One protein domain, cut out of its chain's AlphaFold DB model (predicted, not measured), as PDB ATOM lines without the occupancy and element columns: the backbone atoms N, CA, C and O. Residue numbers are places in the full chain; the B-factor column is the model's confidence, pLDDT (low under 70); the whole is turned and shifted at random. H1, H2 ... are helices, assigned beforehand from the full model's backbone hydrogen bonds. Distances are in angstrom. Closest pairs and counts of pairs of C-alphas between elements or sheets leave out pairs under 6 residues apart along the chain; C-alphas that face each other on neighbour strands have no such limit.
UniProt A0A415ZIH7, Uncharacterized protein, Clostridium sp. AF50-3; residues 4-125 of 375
ATOM      1  N   LYS A   4      26.040  25.155 -59.743       89.00
ATOM      2  CA  LYS A   4      24.992  24.136 -59.814       89.00
ATOM      3  C   LYS A   4      25.195  23.024 -58.782       89.00
ATOM      4  O   LYS A   4      24.249  22.678 -58.084       89.00
ATOM      5  N   GLU A   5      26.415  22.504 -58.656       90.50
ATOM      6  CA  GLU A   5      26.737  21.467 -57.665       90.50
ATOM      7  C   GLU A   5      26.503  21.965 -56.234       90.50
ATOM      8  O   GLU A   5      25.922  21.248 -55.423       90.50
ATOM      9  N   VAL A   6      26.891  23.210 -55.934       92.31
ATOM     10  CA  VAL A   6      26.656  23.820 -54.614       92.31
ATOM     11  C   VAL A   6      25.164  23.963 -54.325       92.31
ATOM     12  O   VAL A   6      24.726  23.676 -53.214       92.31
ATOM     13  N   LEU A   7      24.367  24.381 -55.310       92.62
ATOM     14  CA  LEU A   7      22.919  24.524 -55.153       92.62
ATOM     15  C   LEU A   7      22.214  23.172 -54.981       92.62
ATOM     16  O   LEU A   7      21.281  23.077 -54.182       92.62
ATOM     17  N   ASP A   8      22.679  22.125 -55.665       92.19
ATOM     18  CA  ASP A   8      22.170  20.760 -55.494       92.19
ATOM     19  C   ASP A   8      22.470  20.223 -54.081       92.19
ATOM     20  O   ASP A   8      21.614  19.591 -53.454       92.19
ATOM     21  N   GLU A   9      23.662  20.495 -53.539       93.00
ATOM     22  CA  GLU A   9      24.005  20.156 -52.151       93.00
ATOM     23  C   GLU A   9      23.231  21.012 -51.140       93.00
ATOM     24  O   GLU A   9      22.746  20.489 -50.133       93.00
ATOM     25  N   PHE A  10      23.027  22.301 -51.425       93.12
ATOM     26  CA  PHE A  10      22.199  23.177 -50.598       93.12
ATOM     27  C   PHE A  10      20.753  22.680 -50.527       93.12
ATOM     28  O   PHE A  10      20.189  22.629 -49.438       93.12
ATOM     29  N   ALA A  11      20.157  22.252 -51.644       91.19
ATOM     30  CA  ALA A  11      18.795  21.720 -51.663       91.19
ATOM     31  C   ALA A  11      18.645  20.468 -50.777       91.19
ATOM     32  O   ALA A  11      17.647  20.331 -50.062       91.19
ATOM     33  N   LYS A  12      19.656  19.584 -50.769       91.31
ATOM     34  CA  LYS A  12      19.704  18.408 -49.880       91.31
ATOM     35  C   LYS A  12      19.847  18.814 -48.416       91.31
ATOM     36  O   LYS A  12      19.112  18.304 -47.574       91.31
ATOM     37  N   PHE A  13      20.759  19.738 -48.121       91.06
ATOM     38  CA  PHE A  13      20.987  20.271 -46.776       91.06
ATOM     39  C   PHE A  13      19.735  20.951 -46.205       91.06
ATOM     40  O   PHE A  13      19.325  20.667 -45.083       91.06
ATOM     41  N   ALA A  14      19.081  21.784 -47.014       88.38
ATOM     42  CA  ALA A  14      17.838  22.473 -46.691       88.38
ATOM     43  C   ALA A  14      16.629  21.532 -46.560       88.38
ATOM     44  O   ALA A  14      15.573  21.974 -46.108       88.38
ATOM     45  N   GLN A  15      16.763  20.268 -46.989       88.12
ATOM     46  CA  GLN A  15      15.659  19.316 -47.138       88.12
ATOM     47  C   GLN A  15      14.500  19.935 -47.933       88.12
ATOM     48  O   GLN A  15      13.335  19.822 -47.552       88.12
ATOM     49  N   TYR A  16      14.834  20.652 -49.012       88.00
ATOM     50  CA  TYR A  16      13.853  21.406 -49.780       88.00
ATOM     51  C   TYR A  16      12.884  20.464 -50.501       88.00
ATOM     52  O   TYR A  16      13.276  19.702 -51.383       88.00
ATOM     53  N   ASP A  17      11.610  20.560 -50.134       86.31
ATOM     54  CA  ASP A  17      10.487  19.940 -50.832       86.31
ATOM     55  C   ASP A  17       9.559  21.052 -51.368       86.31
ATOM     56  O   ASP A  17       8.972  21.782 -50.556       86.31
ATOM     57  N   PRO A  18       9.414  21.209 -52.701       83.62
ATOM     58  CA  PRO A  18       8.547  22.220 -53.312       83.62
ATOM     59  C   PRO A  18       7.082  22.121 -52.864       83.62
ATOM     60  O   PRO A  18       6.400  23.142 -52.726       83.62
ATOM     61  N   GLU A  19       6.611  20.904 -52.579       86.06
ATOM     62  CA  GLU A  19       5.218  20.606 -52.229       86.06
ATOM     63  C   GLU A  19       4.933  20.782 -50.727       86.06
ATOM     64  O   GLU A  19       3.793  20.647 -50.263       86.06
ATOM     65  N   GLN A  20       5.952  21.117 -49.928       84.19
ATOM     66  CA  GLN A  20       5.771  21.321 -48.501       84.19
ATOM     67  C   GLN A  20       4.904  22.563 -48.225       84.19
ATOM     68  O   GLN A  20       5.200  23.686 -48.629       84.19
ATOM     69  N   THR A  21       3.820  22.365 -47.470       79.94
ATOM     70  CA  THR A  21       2.842  23.421 -47.129       79.94
ATOM     71  C   THR A  21       2.746  23.718 -45.632       79.94
ATOM     72  O   THR A  21       2.053  24.653 -45.231       79.94
ATOM     73  N   ARG A  22       3.424  22.939 -44.779       78.06
ATOM     74  CA  ARG A  22       3.384  23.080 -43.314       78.06
ATOM     75  C   ARG A  22       4.773  23.333 -42.754       78.06
ATOM     76  O   ARG A  22       5.699  22.563 -43.010       78.06
ATOM     77  N   PHE A  23       4.877  24.371 -41.932       79.94
ATOM     78  CA  PHE A  23       6.137  24.823 -41.350       79.94
ATOM     79  C   PHE A  23       5.955  25.201 -39.888       79.94
ATOM     80  O   PHE A  23       4.905  25.702 -39.485       79.94
ATOM     81  N   ASN A  24       7.013  25.009 -39.105       76.56
ATOM     82  CA  ASN A  24       7.158  25.713 -37.844       76.56
ATOM     83  C   ASN A  24       7.780  27.086 -38.144       76.56
ATOM     84  O   ASN A  24       8.915  27.154 -38.614       76.56
ATOM     85  N   LEU A  25       7.037  28.163 -37.884       67.06
ATOM     86  CA  LEU A  25       7.424  29.537 -38.234       67.06
ATOM     87  C   LEU A  25       8.746  29.989 -37.589       67.06
ATOM     88  O   LEU A  25       9.400  30.872 -38.125       67.06
ATOM     89  N   ALA A  26       9.151  29.380 -36.471       67.06
ATOM     90  CA  ALA A  26      10.399  29.696 -35.771       67.06
ATOM     91  C   ALA A  26      11.547  28.711 -36.077       67.06
ATOM     92  O   ALA A  26      12.518  28.647 -35.329       67.06
ATOM     93  N   SER A  27      11.421  27.888 -37.125       79.00
ATOM     94  CA  SER A  27      12.424  26.874 -37.473       79.00
ATOM     95  C   SER A  27      13.295  27.289 -38.655       79.00
ATOM     96  O   SER A  27      12.820  27.952 -39.578       79.00
ATOM     97  N   ALA A  28      14.539  26.805 -38.670       83.06
ATOM     98  CA  ALA A  28      15.452  26.925 -39.807       83.06
ATOM     99  C   ALA A  28      14.816  26.438 -41.122       83.06
ATOM    100  O   ALA A  28      14.975  27.067 -42.163       83.06
ATOM    101  N   ASN A  29      13.999  25.379 -41.053       84.44
ATOM    102  CA  ASN A  29      13.297  24.820 -42.209       84.44
ATOM    103  C   ASN A  29      12.368  25.829 -42.896       84.44
ATOM    104  O   ASN A  29      12.193  25.757 -44.108       84.44
ATOM    105  N   TYR A  30      11.765  26.769 -42.160       85.19
ATOM    106  CA  TYR A  30      10.931  27.806 -42.772       85.19
ATOM    107  C   TYR A  30      11.773  28.773 -43.617       85.19
ATOM    108  O   TYR A  30      11.425  29.047 -44.766       85.19
ATOM    109  N   VAL A  31      12.907  29.226 -43.073       87.00
ATOM    110  CA  VAL A  31      13.850  30.120 -43.764       87.00
ATOM    111  C   VAL A  31      14.438  29.427 -44.996       87.00
ATOM    112  O   VAL A  31      14.419  29.991 -46.090       87.00
ATOM    113  N   PHE A  32      14.888  28.180 -44.846       91.19
ATOM    114  CA  PHE A  32      15.454  27.403 -45.948       91.19
ATOM    115  C   PHE A  32      14.434  27.066 -47.033       91.19
ATOM    116  O   PHE A  32      14.764  27.160 -48.213       91.19
ATOM    117  N   HIS A  33      13.187  26.748 -46.678       88.94
ATOM    118  CA  HIS A  33      12.146  26.535 -47.682       88.94
ATOM    119  C   HIS A  33      11.812  27.824 -48.447       88.94
ATOM    120  O   HIS A  33      11.639  27.787 -49.665       88.94
ATOM    121  N   GLY A  34      11.770  28.974 -47.762       87.06
ATOM    122  CA  GLY A  34      11.639  30.277 -48.419       87.06
ATOM    123  C   GLY A  34      12.774  30.530 -49.415       87.06
ATOM    124  O   GLY A  34      12.518  30.856 -50.571       87.06
ATOM    125  N   ALA A  35      14.019  30.280 -48.999       88.69
ATOM    126  CA  ALA A  35      15.186  30.384 -49.871       88.69
ATOM    127  C   ALA A  35      15.131  29.412 -51.060       88.69
ATOM    128  O   ALA A  35      15.484  29.796 -52.170       88.69
ATOM    129  N   GLY A  36      14.647  28.184 -50.860       89.81
ATOM    130  CA  GLY A  36      14.452  27.207 -51.931       89.81
ATOM    131  C   GLY A  36      13.459  27.683 -52.993       89.81
ATOM    132  O   GLY A  36      13.761  27.607 -54.181       89.81
ATOM    133  N   LYS A  37      12.328  28.279 -52.587       88.12
ATOM    134  CA  LYS A  37      11.350  28.881 -53.517       88.12
ATOM    135  C   LYS A  37      11.910  30.073 -54.290       88.12
ATOM    136  O   LYS A  37      11.598  30.260 -55.471       88.12
ATOM    137  N   ASP A  38      12.729  30.882 -53.624       87.06
ATOM    138  CA  ASP A  38      13.435  32.002 -54.244       87.06
ATOM    139  C   ASP A  38      14.443  31.501 -55.293       87.06
ATOM    140  O   ASP A  38      14.458  31.997 -56.418       87.06
ATOM    141  N   ILE A  39      15.232  30.475 -54.959       89.94
ATOM    142  CA  ILE A  39      16.211  29.841 -55.856       89.94
ATOM    143  C   ILE A  39      15.523  29.189 -57.055       89.94
ATOM    144  O   ILE A  39      15.936  29.409 -58.191       89.94
ATOM    145  N   GLU A  40      14.452  28.429 -56.832       87.88
ATOM    146  CA  GLU A  40      13.663  27.821 -57.905       87.88
ATOM    147  C   GLU A  40      13.134  28.889 -58.865       87.88
ATOM    148  O   GLU A  40      13.260  28.760 -60.081       87.88
ATOM    149  N   THR A  41      12.619  29.989 -58.311       84.44
ATOM    150  CA  THR A  41      12.193  31.146 -59.098       84.44
ATOM    151  C   THR A  41      13.342  31.703 -59.928       84.44
ATOM    152  O   THR A  41      13.174  31.912 -61.123       84.44
ATOM    153  N   LEU A  42      14.495  31.973 -59.317       84.06
ATOM    154  CA  LEU A  42      15.650  32.545 -60.009       84.06
ATOM    155  C   LEU A  42      16.083  31.656 -61.182       84.06
ATOM    156  O   LEU A  42      16.230  32.137 -62.308       84.06
ATOM    157  N   LEU A  43      16.183  30.349 -60.941       86.06
ATOM    158  CA  LEU A  43      16.575  29.363 -61.945       86.06
ATOM    159  C   LEU A  43      15.513  29.153 -63.039       86.06
ATOM    160  O   LEU A  43      15.863  28.736 -64.141       86.06
ATOM    161  N   SER A  44      14.240  29.493 -62.798       80.94
ATOM    162  CA  SER A  44      13.153  29.352 -63.782       80.94
ATOM    163  C   SER A  44      13.178  30.396 -64.913       80.94
ATOM    164  O   SER A  44      12.193  30.520 -65.642       80.94
ATOM    165  N   GLY A  45      14.254  31.180 -65.045       71.19
ATOM    166  CA  GLY A  45      14.461  32.098 -66.173       71.19
ATOM    167  C   GLY A  45      14.859  33.530 -65.814       71.19
ATOM    168  O   GLY A  45      14.894  34.368 -66.710       71.19
ATOM    169  N   TYR A  46      15.146  33.845 -64.547       73.56
ATOM    170  CA  TYR A  46      15.621  35.182 -64.156       73.56
ATOM    171  C   TYR A  46      17.151  35.244 -64.006       73.56
ATOM    172  O   TYR A  46      17.764  36.247 -64.370       73.56
ATOM    173  N   ASP A  47      17.771  34.161 -63.531       77.50
ATOM    174  CA  ASP A  47      19.220  33.979 -63.460       77.50
ATOM    175  C   ASP A  47      19.628  32.541 -63.829       77.50
ATOM    176  O   ASP A  47      19.775  31.679 -62.958       77.50
ATOM    177  N   PRO A  48      19.855  32.271 -65.126       72.00
ATOM    178  CA  PRO A  48      20.309  30.963 -65.591       72.00
ATOM    179  C   PRO A  48      21.709  30.577 -65.089       72.00
ATOM    180  O   PRO A  48      22.059  29.399 -65.124       72.00
ATOM    181  N   SER A  49      22.524  31.550 -64.656       81.56
ATOM    182  CA  SER A  49      23.874  31.287 -64.140       81.56
ATOM    183  C   SER A  49      23.857  30.713 -62.721       81.56
ATOM    184  O   SER A  49      24.797  30.029 -62.319       81.56
ATOM    185  N   GLY A  50      22.782  30.978 -61.971       84.81
ATOM    186  CA  GLY A  50      22.626  30.594 -60.573       84.81
ATOM    187  C   GLY A  50      23.453  31.430 -59.588       84.81
ATOM    188  O   GLY A  50      23.474  31.095 -58.405       84.81
ATOM    189  N   ALA A  51      24.124  32.497 -60.028       85.94
ATOM    190  CA  ALA A  51      24.894  33.386 -59.161       85.94
ATOM    191  C   ALA A  51      24.026  34.018 -58.061       85.94
ATOM    192  O   ALA A  51      24.379  33.961 -56.885       85.94
ATOM    193  N   LEU A  52      22.851  34.548 -58.407       84.00
ATOM    194  CA  LEU A  52      21.891  35.079 -57.437       84.00
ATOM    195  C   LEU A  52      21.349  33.984 -56.522       84.00
ATOM    196  O   LEU A  52      21.129  34.219 -55.334       84.00
ATOM    197  N   SER A  53      21.169  32.778 -57.059       90.12
ATOM    198  CA  SER A  53      20.733  31.618 -56.282       90.12
ATOM    199  C   SER A  53      21.772  31.222 -55.228       90.12
ATOM    200  O   SER A  53      21.405  30.961 -54.084       90.12
ATOM    201  N   ALA A  54      23.064  31.234 -55.574       90.44
ATOM    202  CA  ALA A  54      24.155  30.969 -54.634       90.44
ATOM    203  C   ALA A  54      24.239  32.053 -53.549       90.44
ATOM    204  O   ALA A  54      24.301  31.737 -52.356       90.44
ATOM    205  N   MET A  55      24.111  33.328 -53.937       88.25
ATOM    206  CA  MET A  55      24.034  34.438 -52.985       88.25
ATOM    207  C   MET A  55      22.852  34.265 -52.020       88.25
ATOM    208  O   MET A  55      23.018  34.438 -50.812       88.25
ATOM    209  N   ARG A  56      21.678  33.868 -52.532       89.06
ATOM    210  CA  ARG A  56      20.463  33.633 -51.739       89.06
ATOM    211  C   ARG A  56      20.595  32.470 -50.765       89.06
ATOM    212  O   ARG A  56      20.135  32.593 -49.625       89.06
ATOM    213  N   ALA A  57      21.218  31.373 -51.193       91.44
ATOM    214  CA  ALA A  57      21.521  30.226 -50.344       91.44
ATOM    215  C   ALA A  57      22.447  30.628 -49.183       91.44
ATOM    216  O   ALA A  57      22.152  30.335 -48.024       91.44
ATOM    217  N   ARG A  58      23.518  31.379 -49.472       91.50
ATOM    218  CA  ARG A  58      24.447  31.893 -48.452       91.50
ATOM    219  C   ARG A  58      23.768  32.821 -47.450       91.50
ATOM    220  O   ARG A  58      23.988  32.662 -46.249       91.50
ATOM    221  N   ASP A  59      22.914  33.729 -47.916       88.94
ATOM    222  CA  ASP A  59      22.148  34.611 -47.029       88.94
ATOM    223  C   ASP A  59      21.217  33.815 -46.102       88.94
ATOM    224  O   ASP A  59      21.149  34.113 -44.913       88.94
ATOM    225  N   ALA A  60      20.574  32.750 -46.599       90.50
ATOM    226  CA  ALA A  60      19.725  31.884 -45.778       90.50
ATOM    227  C   ALA A  60      20.515  31.162 -44.674       90.50
ATOM    228  O   ALA A  60      20.080  31.119 -43.525       90.50
ATOM    229  N   VAL A  61      21.691  30.611 -45.006       91.31
ATOM    230  CA  VAL A  61      22.568  29.951 -44.021       91.31
ATOM    231  C   VAL A  61      23.009  30.942 -42.946       91.31
ATOM    232  O   VAL A  61      22.970  30.618 -41.760       91.31
ATOM    233  N   MET A  62      23.387  32.157 -43.345       89.12
ATOM    234  CA  MET A  62      23.798  33.205 -42.413       89.12
ATOM    235  C   MET A  62      22.636  33.670 -41.521       89.12
ATOM    236  O   MET A  62      22.828  33.825 -40.316       89.12
ATOM    237  N   GLU A  63      21.438  33.857 -42.080       88.69
ATOM    238  CA  GLU A  63      20.231  34.231 -41.333       88.69
ATOM    239  C   GLU A  63      19.894  33.189 -40.263       88.69
ATOM    240  O   GLU A  63      19.648  33.536 -39.106       88.69
ATOM    241  N   VAL A  64      19.924  31.901 -40.614       89.00
ATOM    242  CA  VAL A  64      19.687  30.826 -39.646       89.00
ATOM    243  C   VAL A  64      20.783  30.817 -38.582       89.00
ATOM    244  O   VAL A  64      20.470  30.862 -37.394       89.00
ATOM    245  N   ALA A  65      22.058  30.855 -38.980       86.81
ATOM    246  CA  ALA A  65      23.184  30.820 -38.048       86.81
ATOM    247  C   ALA A  65      23.170  31.977 -37.030       86.81
ATOM    248  O   ALA A  65      23.540  31.779 -35.874       86.81
ATOM    249  N   GLN A  66      22.718  33.172 -37.426       86.44
ATOM    250  CA  GLN A  66      22.597  34.328 -36.528       86.44
ATOM    251  C   GLN A  66      21.441  34.202 -35.528       86.44
ATOM    252  O   GLN A  66      21.511  34.763 -34.433       86.44
ATOM    253  N   ASN A  67      20.384  33.474 -35.890       84.50
ATOM    254  CA  ASN A  67      19.187  33.311 -35.068       84.50
ATOM    255  C   ASN A  67      19.204  32.027 -34.218       84.50
ATOM    256  O   ASN A  67      18.397  31.881 -33.297       84.50
ATOM    257  N   THR A  68      20.126  31.099 -34.485       83.25
ATOM    258  CA  THR A  68      20.302  29.869 -33.706       83.25
ATOM    259  C   THR A  68      21.247  30.095 -32.519       83.25
ATOM    260  O   THR A  68      22.420  30.410 -32.682       83.25
ATOM    261  N   SER A  69      20.751  29.880 -31.295       80.31
ATOM    262  CA  SER A  69      21.564  29.934 -30.070       80.31
ATOM    263  C   SER A  69      21.903  28.531 -29.578       80.31
ATOM    264  O   SER A  69      21.007  27.749 -29.253       80.31
ATOM    265  N   ILE A  70      23.198  28.211 -29.501       81.44
ATOM    266  CA  ILE A  70      23.687  26.893 -29.080       81.44
ATOM    267  C   ILE A  70      24.559  27.046 -27.833       81.44
ATOM    268  O   ILE A  70      25.597  27.709 -27.879       81.44
ATOM    269  N   PRO A  71      24.190  26.413 -26.704       83.44
ATOM    270  CA  PRO A  71      25.035  26.394 -25.520       83.44
ATOM    271  C   PRO A  71      26.358  25.661 -25.785       83.44
ATOM    272  O   PRO A  71      26.354  24.508 -26.218       83.44
ATOM    273  N   LEU A  72      27.484  26.281 -25.414       82.19
ATOM    274  CA  LEU A  72      28.835  25.700 -25.520       82.19
ATOM    275  C   LEU A  72      28.937  24.291 -24.917       82.19
ATOM    276  O   LEU A  72      29.592  23.422 -25.481       82.19
ATOM    277  N   TYR A  73      28.259  24.047 -23.792       85.06
ATOM    278  CA  TYR A  73      28.215  22.717 -23.180       85.06
ATOM    279  C   TYR A  73      27.572  21.683 -24.114       85.06
ATOM    280  O   TYR A  73      28.134  20.614 -24.317       85.06
ATOM    281  N   GLY A  74      26.448  22.030 -24.750       83.94
ATOM    282  CA  GLY A  74      25.773  21.162 -25.715       83.94
ATOM    283  C   GLY A  74      26.660  20.825 -26.911       83.94
ATOM    284  O   GLY A  74      26.709  19.670 -27.313       83.94
ATOM    285  N   TRP A  75      27.433  21.789 -27.408       81.00
ATOM    286  CA  TRP A  75      28.389  21.557 -28.493       81.00
ATOM    287  C   TRP A  75      29.529  20.594 -28.114       81.00
ATOM    288  O   TRP A  75      29.950  19.789 -28.943       81.00
ATOM    289  N   LEU A  76      30.001  20.642 -26.862       83.19
ATOM    290  CA  LEU A  76      31.079  19.779 -26.363       83.19
ATOM    291  C   LEU A  76      30.609  18.374 -25.959       83.19
ATOM    292  O   LEU A  76      31.412  17.443 -25.970       83.19
ATOM    293  N   THR A  77      29.344  18.217 -25.553       87.56
ATOM    294  CA  THR A  77      28.854  16.959 -24.961       87.56
ATOM    295  C   THR A  77      27.811  16.220 -25.787       87.56
ATOM    296  O   THR A  77      27.570  15.048 -25.504       87.56
ATOM    297  N   ASN A  78      27.159  16.870 -26.758       89.19
ATOM    298  CA  ASN A  78      26.118  16.252 -27.577       89.19
ATOM    299  C   ASN A  78      26.621  15.996 -29.014       89.19
ATOM    300  O   ASN A  78      26.704  16.947 -29.796       89.19
ATOM    301  N   PRO A  79      26.893  14.729 -29.393       87.56
ATOM    302  CA  PRO A  79      27.354  14.374 -30.736       87.56
ATOM    303  C   PRO A  79      26.413  14.820 -31.861       87.56
ATOM    304  O   PRO A  79      26.884  15.129 -32.954       87.56
ATOM    305  N   ASP A  80      25.101  14.878 -31.605       86.81
ATOM    306  CA  ASP A  80      24.121  15.305 -32.608       86.81
ATOM    307  C   ASP A  80      24.268  16.795 -32.938       86.81
ATOM    308  O   ASP A  80      24.263  17.161 -34.111       86.81
ATOM    309  N   VAL A  81      24.494  17.634 -31.920       84.50
ATOM    310  CA  VAL A  81      24.745  19.078 -32.089       84.50
ATOM    311  C   VAL A  81      26.071  19.303 -32.811       84.50
ATOM    312  O   VAL A  81      26.166  20.163 -33.683       84.50
ATOM    313  N   THR A  82      27.108  18.524 -32.488       85.00
ATOM    314  CA  THR A  82      28.394  18.606 -33.190       85.00
ATOM    315  C   THR A  82      28.248  18.252 -34.672       85.00
ATOM    316  O   THR A  82      28.800  18.955 -35.516       85.00
ATOM    317  N   ARG A  83      27.491  17.195 -35.000       87.62
ATOM    318  CA  ARG A  83      27.225  16.795 -36.390       87.62
ATOM    319  C   ARG A  83      26.453  17.871 -37.147       87.62
ATOM    320  O   ARG A  83      26.876  18.237 -38.235       87.62
ATOM    321  N   GLU A  84      25.380  18.399 -36.563       85.25
ATOM    322  CA  GLU A  84      24.596  19.479 -37.169       85.25
ATOM    323  C   GLU A  84      25.491  20.691 -37.472       85.25
ATOM    324  O   GLU A  84      25.537  21.168 -38.600       85.25
ATOM    325  N   MET A  85      26.321  21.128 -36.519       85.12
ATOM    326  CA  MET A  85      27.278  22.220 -36.751       85.12
ATOM    327  C   MET A  85      28.291  21.923 -37.861       85.12
ATOM    328  O   MET A  85      28.666  22.829 -38.607       85.12
ATOM    329  N   GLN A  86      28.724  20.670 -37.999       87.75
ATOM    330  CA  GLN A  86      29.612  20.250 -39.082       87.75
ATOM    331  C   GLN A  86      28.924  20.371 -40.453       87.75
ATOM    332  O   GLN A  86      29.570  20.769 -41.423       87.75
ATOM    333  N   GLU A  87      27.626  20.064 -40.541       89.25
ATOM    334  CA  GLU A  87      26.829  20.211 -41.767       89.25
ATOM    335  C   GLU A  87      26.714  21.686 -42.175       89.25
ATOM    336  O   GLU A  87      27.042  22.030 -43.313       89.25
ATOM    337  N   TYR A  88      26.381  22.581 -41.234       90.19
ATOM    338  CA  TYR A  88      26.379  24.032 -41.478       90.19
ATOM    339  C   TYR A  88      27.759  24.551 -41.899       90.19
ATOM    340  O   TYR A  88      27.862  25.335 -42.843       90.19
ATOM    341  N   ALA A  89      28.833  24.110 -41.235       89.00
ATOM    342  CA  ALA A  89      30.196  24.516 -41.577       89.00
ATOM    343  C   ALA A  89      30.604  24.048 -42.983       89.00
ATOM    344  O   ALA A  89      31.232  24.805 -43.722       89.00
ATOM    345  N   THR A  90      30.224  22.827 -43.365       92.56
ATOM    346  CA  THR A  90      30.495  22.275 -44.699       92.56
ATOM    347  C   THR A  90      29.751  23.066 -45.770       92.56
ATOM    348  O   THR A  90      30.360  23.490 -46.751       92.56
ATOM    349  N   MET A  91      28.460  23.333 -45.555       94.31
ATOM    350  CA  MET A  91      27.649  24.132 -46.474       94.31
ATOM    351  C   MET A  91      28.193  25.561 -46.612       94.31
ATOM    352  O   MET A  91      28.334  26.079 -47.719       94.31
ATOM    353  N   TRP A  92      28.588  26.186 -45.499       93.50
ATOM    354  CA  TRP A  92      29.221  27.503 -45.513       93.50
ATOM    355  C   TRP A  92      30.533  27.514 -46.305       93.50
ATOM    356  O   TRP A  92      30.776  28.446 -47.067       93.50
ATOM    357  N   GLN A  93      31.373  26.486 -46.160       92.94
ATOM    358  CA  GLN A  93      32.616  26.369 -46.927       92.94
ATOM    359  C   GLN A  93      32.355  26.220 -48.427       92.94
ATOM    360  O   GLN A  93      33.031  26.873 -49.212       92.94
ATOM    361  N   GLN A  94      31.363  25.419 -48.824       93.00
ATOM    362  CA  GLN A  94      30.994  25.240 -50.233       93.00
ATOM    363  C   GLN A  94      30.462  26.536 -50.861       93.00
ATOM    364  O   GLN A  94      30.862  26.895 -51.964       93.00
ATOM    365  N   LEU A  95      29.612  27.278 -50.144       91.38
ATOM    366  CA  LEU A  95      29.069  28.567 -50.601       91.38
ATOM    367  C   LEU A  95      30.114  29.695 -50.645       91.38
ATOM    368  O   LEU A  95      29.896  30.708 -51.306       91.38
ATOM    369  N   ASN A  96      31.234  29.538 -49.937       91.44
ATOM    370  CA  ASN A  96      32.362  30.474 -49.943       91.44
ATOM    371  C   ASN A  96      33.593  29.905 -50.668       91.44
ATOM    372  O   ASN A  96      34.704  30.409 -50.485       91.44
ATOM    373  N   ASP A  97      33.408  28.866 -51.486       93.19
ATOM    374  CA  ASP A  97      34.460  28.344 -52.352       93.19
ATOM    375  C   ASP A  97      34.939  29.461 -53.301       93.19
ATOM    376  O   ASP A  97      34.102  30.145 -53.900       93.19
ATOM    377  N   PRO A  98      36.258  29.681 -53.465       90.00
ATOM    378  CA  PRO A  98      36.771  30.778 -54.285       90.00
ATOM    379  C   PRO A  98      36.223  30.796 -55.716       90.00
ATOM    380  O   PRO A  98      35.949  31.871 -56.243       90.00
ATOM    381  N   GLU A  99      35.996  29.626 -56.324       89.25
ATOM    382  CA  GLU A  99      35.435  29.525 -57.679       89.25
ATOM    383  C   GLU A  99      33.964  29.973 -57.745       89.25
ATOM    384  O   GLU A  99      33.523  30.510 -58.763       89.25
ATOM    385  N   VAL A 100      33.190  29.767 -56.673       88.12
ATOM    386  CA  VAL A 100      31.797  30.237 -56.562       88.12
ATOM    387  C   VAL A 100      31.782  31.753 -56.410       88.12
ATOM    388  O   VAL A 100      31.041  32.438 -57.113       88.12
ATOM    389  N   LEU A 101      32.645  32.285 -55.540       87.31
ATOM    390  CA  LEU A 101      32.780  33.726 -55.322       87.31
ATOM    391  C   LEU A 101      33.212  34.460 -56.596       87.31
ATOM    392  O   LEU A 101      32.686  35.533 -56.881       87.31
ATOM    393  N   GLU A 102      34.120  33.876 -57.377       86.50
ATOM    394  CA  GLU A 102      34.565  34.440 -58.654       86.50
ATOM    395  C   GLU A 102      33.431  34.485 -59.692       86.50
ATOM    396  O   GLU A 102      33.269  35.490 -60.386       86.50
ATOM    397  N   GLN A 103      32.597  33.441 -59.772       84.19
ATOM    398  CA  GLN A 103      31.417  33.426 -60.649       84.19
ATOM    399  C   GLN A 103      30.376  34.475 -60.232       84.19
ATOM    400  O   GLN A 103      29.820  35.171 -61.086       84.19
ATOM    401  N   GLU A 104      30.140  34.632 -58.929       84.12
ATOM    402  CA  GLU A 104      29.287  35.690 -58.380       84.12
ATOM    403  C   GLU A 104      29.818  37.090 -58.718       84.12
ATOM    404  O   GLU A 104      29.059  37.957 -59.160       84.12
ATOM    405  N   ASP A 105      31.124  37.313 -58.554       81.62
ATOM    406  CA  ASP A 105      31.771  38.580 -58.897       81.62
ATOM    407  C   ASP A 105      31.696  38.872 -60.390       81.62
ATOM    408  O   ASP A 105      31.409  40.004 -60.784       81.62
ATOM    409  N   HIS A 106      31.909  37.865 -61.235       81.56
ATOM    410  CA  HIS A 106      31.763  38.007 -62.677       81.56
ATOM    411  C   HIS A 106      30.332  38.414 -63.056       81.56
ATOM    412  O   HIS A 106      30.145  39.295 -63.896       81.56
ATOM    413  N   TYR A 107      29.318  37.826 -62.415       79.06
ATOM    414  CA  TYR A 107      27.919  38.193 -62.640       79.06
ATOM    415  C   TYR A 107      27.645  39.655 -62.260       79.06
ATOM    416  O   TYR A 107      27.133  40.423 -63.077       79.06
ATOM    417  N   LEU A 108      28.053  40.077 -61.059       75.19
ATOM    418  CA  LEU A 108      27.861  41.454 -60.591       75.19
ATOM    419  C   LEU A 108      28.635  42.468 -61.432       75.19
ATOM    420  O   LEU A 108      28.122  43.542 -61.739       75.19
ATOM    421  N   ASN A 109      29.860  42.134 -61.834       75.69
ATOM    422  CA  ASN A 109      30.661  42.994 -62.695       75.69
ATOM    423  C   ASN A 109      30.056  43.093 -64.099       75.69
ATOM    424  O   ASN A 109      29.972  44.198 -64.621       75.69
ATOM    425  N   SER A 110      29.543  42.000 -64.668       73.69
ATOM    426  CA  SER A 110      28.823  42.015 -65.948       73.69
ATOM    427  C   SER A 110      27.557  42.875 -65.888       73.69
ATOM    428  O   SER A 110      27.299  43.680 -66.789       73.69
ATOM    429  N   MET A 111      26.792  42.792 -64.793       70.81
ATOM    430  CA  MET A 111      25.661  43.693 -64.568       70.81
ATOM    431  C   MET A 111      26.136  45.141 -64.474       70.81
ATOM    432  O   MET A 111      25.628  45.988 -65.200       70.81
ATOM    433  N   ASN A 112      27.154  45.430 -63.665       69.69
ATOM    434  CA  ASN A 112      27.693  46.781 -63.519       69.69
ATOM    435  C   ASN A 112      28.246  47.347 -64.831       69.69
ATOM    436  O   ASN A 112      28.051  48.527 -65.116       69.69
ATOM    437  N   GLU A 113      28.905  46.534 -65.650       72.00
ATOM    438  CA  GLU A 113      29.363  46.921 -66.982       72.00
ATOM    439  C   GLU A 113      28.191  47.172 -67.923       72.00
ATOM    440  O   GLU A 113      28.195  48.169 -68.641       72.00
ATOM    441  N   THR A 114      27.153  46.337 -67.878       67.56
ATOM    442  CA  THR A 114      25.912  46.557 -68.631       67.56
ATOM    443  C   THR A 114      25.274  47.886 -68.232       67.56
ATOM    444  O   THR A 114      24.912  48.679 -69.103       67.56
ATOM    445  N   LEU A 115      25.210  48.188 -66.934       64.56
ATOM    446  CA  LEU A 115      24.716  49.465 -66.418       64.56
ATOM    447  C   LEU A 115      25.592  50.634 -66.866       64.56
ATOM    448  O   LEU A 115      25.078  51.635 -67.359       64.56
ATOM    449  N   LYS A 116      26.915  50.502 -66.768       68.38
ATOM    450  CA  LYS A 116      27.867  51.538 -67.173       68.38
ATOM    451  C   LYS A 116      27.801  51.819 -68.673       68.38
ATOM    452  O   LYS A 116      27.775  52.978 -69.071       68.38
ATOM    453  N   ASN A 117      27.735  50.778 -69.497       67.19
ATOM    454  CA  ASN A 117      27.657  50.892 -70.952       67.19
ATOM    455  C   ASN A 117      26.309  51.460 -71.410       67.19
ATOM    456  O   ASN A 117      26.255  52.170 -72.410       67.19
ATOM    457  N   SER A 118      25.237  51.178 -70.669       58.22
ATOM    458  CA  SER A 118      23.887  51.629 -71.017       58.22
ATOM    459  C   SER A 118      23.564  53.026 -70.492       58.22
ATOM    460  O   SER A 118      22.826  53.757 -71.144       58.22
ATOM    461  N   MET A 119      24.124  53.415 -69.343       55.03
ATOM    462  CA  MET A 119      23.849  54.705 -68.704       55.03
ATOM    463  C   MET A 119      24.962  55.741 -68.874       55.03
ATOM    464  O   MET A 119      24.741  56.919 -68.611       55.03
ATOM    465  N   GLY A 120      26.180  55.330 -69.234       53.81
ATOM    466  CA  GLY A 120      27.361  56.200 -69.180       53.81
ATOM    467  C   GLY A 120      27.771  56.608 -67.755       53.81
ATOM    468  O   GLY A 120      28.694  57.404 -67.589       53.81
ATOM    469  N   ILE A 121      27.112  56.066 -66.723       52.06
ATOM    470  CA  ILE A 121      27.393  56.336 -65.312       52.06
ATOM    471  C   ILE A 121      28.325  55.236 -64.804       52.06
ATOM    472  O   ILE A 121      27.954  54.064 -64.753       52.06
ATOM    473  N   ALA A 122      29.546  55.595 -64.412       46.16
ATOM    474  CA  ALA A 122      30.322  54.728 -63.536       46.16
ATOM    475  C   ALA A 122      29.670  54.781 -62.148       46.16
ATOM    476  O   ALA A 122      29.534  55.872 -61.597       46.16
ATOM    477  N   MET A 123      29.263  53.642 -61.580       48.28
ATOM    478  CA  MET A 123      28.949  53.591 -60.150       48.28
ATOM    479  C   MET A 123      30.255  53.900 -59.399       48.28
ATOM    480  O   MET A 123      31.164  53.074 -59.373       48.28
ATOM    481  N   ILE A 124      30.416  55.145 -58.935       34.38
ATOM    482  CA  ILE A 124      31.618  55.630 -58.246       34.38
ATOM    483  C   ILE A 124      31.371  55.574 -56.739       34.38
ATOM    484  O   ILE A 124      30.490  56.257 -56.225       34.38
ATOM    485  N   GLY A 125      32.215  54.810 -56.053       38.50
ATOM    486  CA  GLY A 125      32.395  54.786 -54.602       38.50
ATOM    487  C   GLY A 125      33.344  53.648 -54.220       38.50
ATOM    488  O   GLY A 125      33.417  52.660 -54.953       38.50
TER     489      GLY A 125
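Overview. This is residues 4 to 125 of the 375 residues of an uncharacterized protein of Clostridium sp. AF50-3 (UniProt A0A415ZIH7). Four helices, H1, H2, H3 and H5, form a loose up-and-down bundle, each running against the one before, while the longest, H6, reaches out from one end and short H4 lies at the other. The printed part has 122 residues with six named helices, H1 to H6 in order: all helix. It is loose, with radius of gyration of the C-alphas 17.2 A and spans 58 by 33 by 24 A.

Along the chain. H6, residues 98 to 119, measures 30.8 A, ending at C-alpha (23.849, 54.705, -68.704). H3 is 51 to 67, 24.8 A; H2, 28 to 46, 25.7 A; H5, 79 to 95, 24.5 A; H4, 72 to 77; H1, 4 to 13, starting at (24.992, 24.136, -59.814).

Arrangement. H6 touches the hub, H3, at a steep tilt of 61 degrees, C-alphas 104 and 51 closest at 5.0 A. H2 and H3 form a hairpin, closest C-alphas 39 and 53, 4.9 A. H4 and H5 touch only at the corner. Every O i to N i+4 pair is within hydrogen-bond range except in H2, 14 of 15.

Size, cuts and confidence. There is no cut; H1 to H2 is a long link. Residues 25 to 26, 112 and 114 to 125 are under 70.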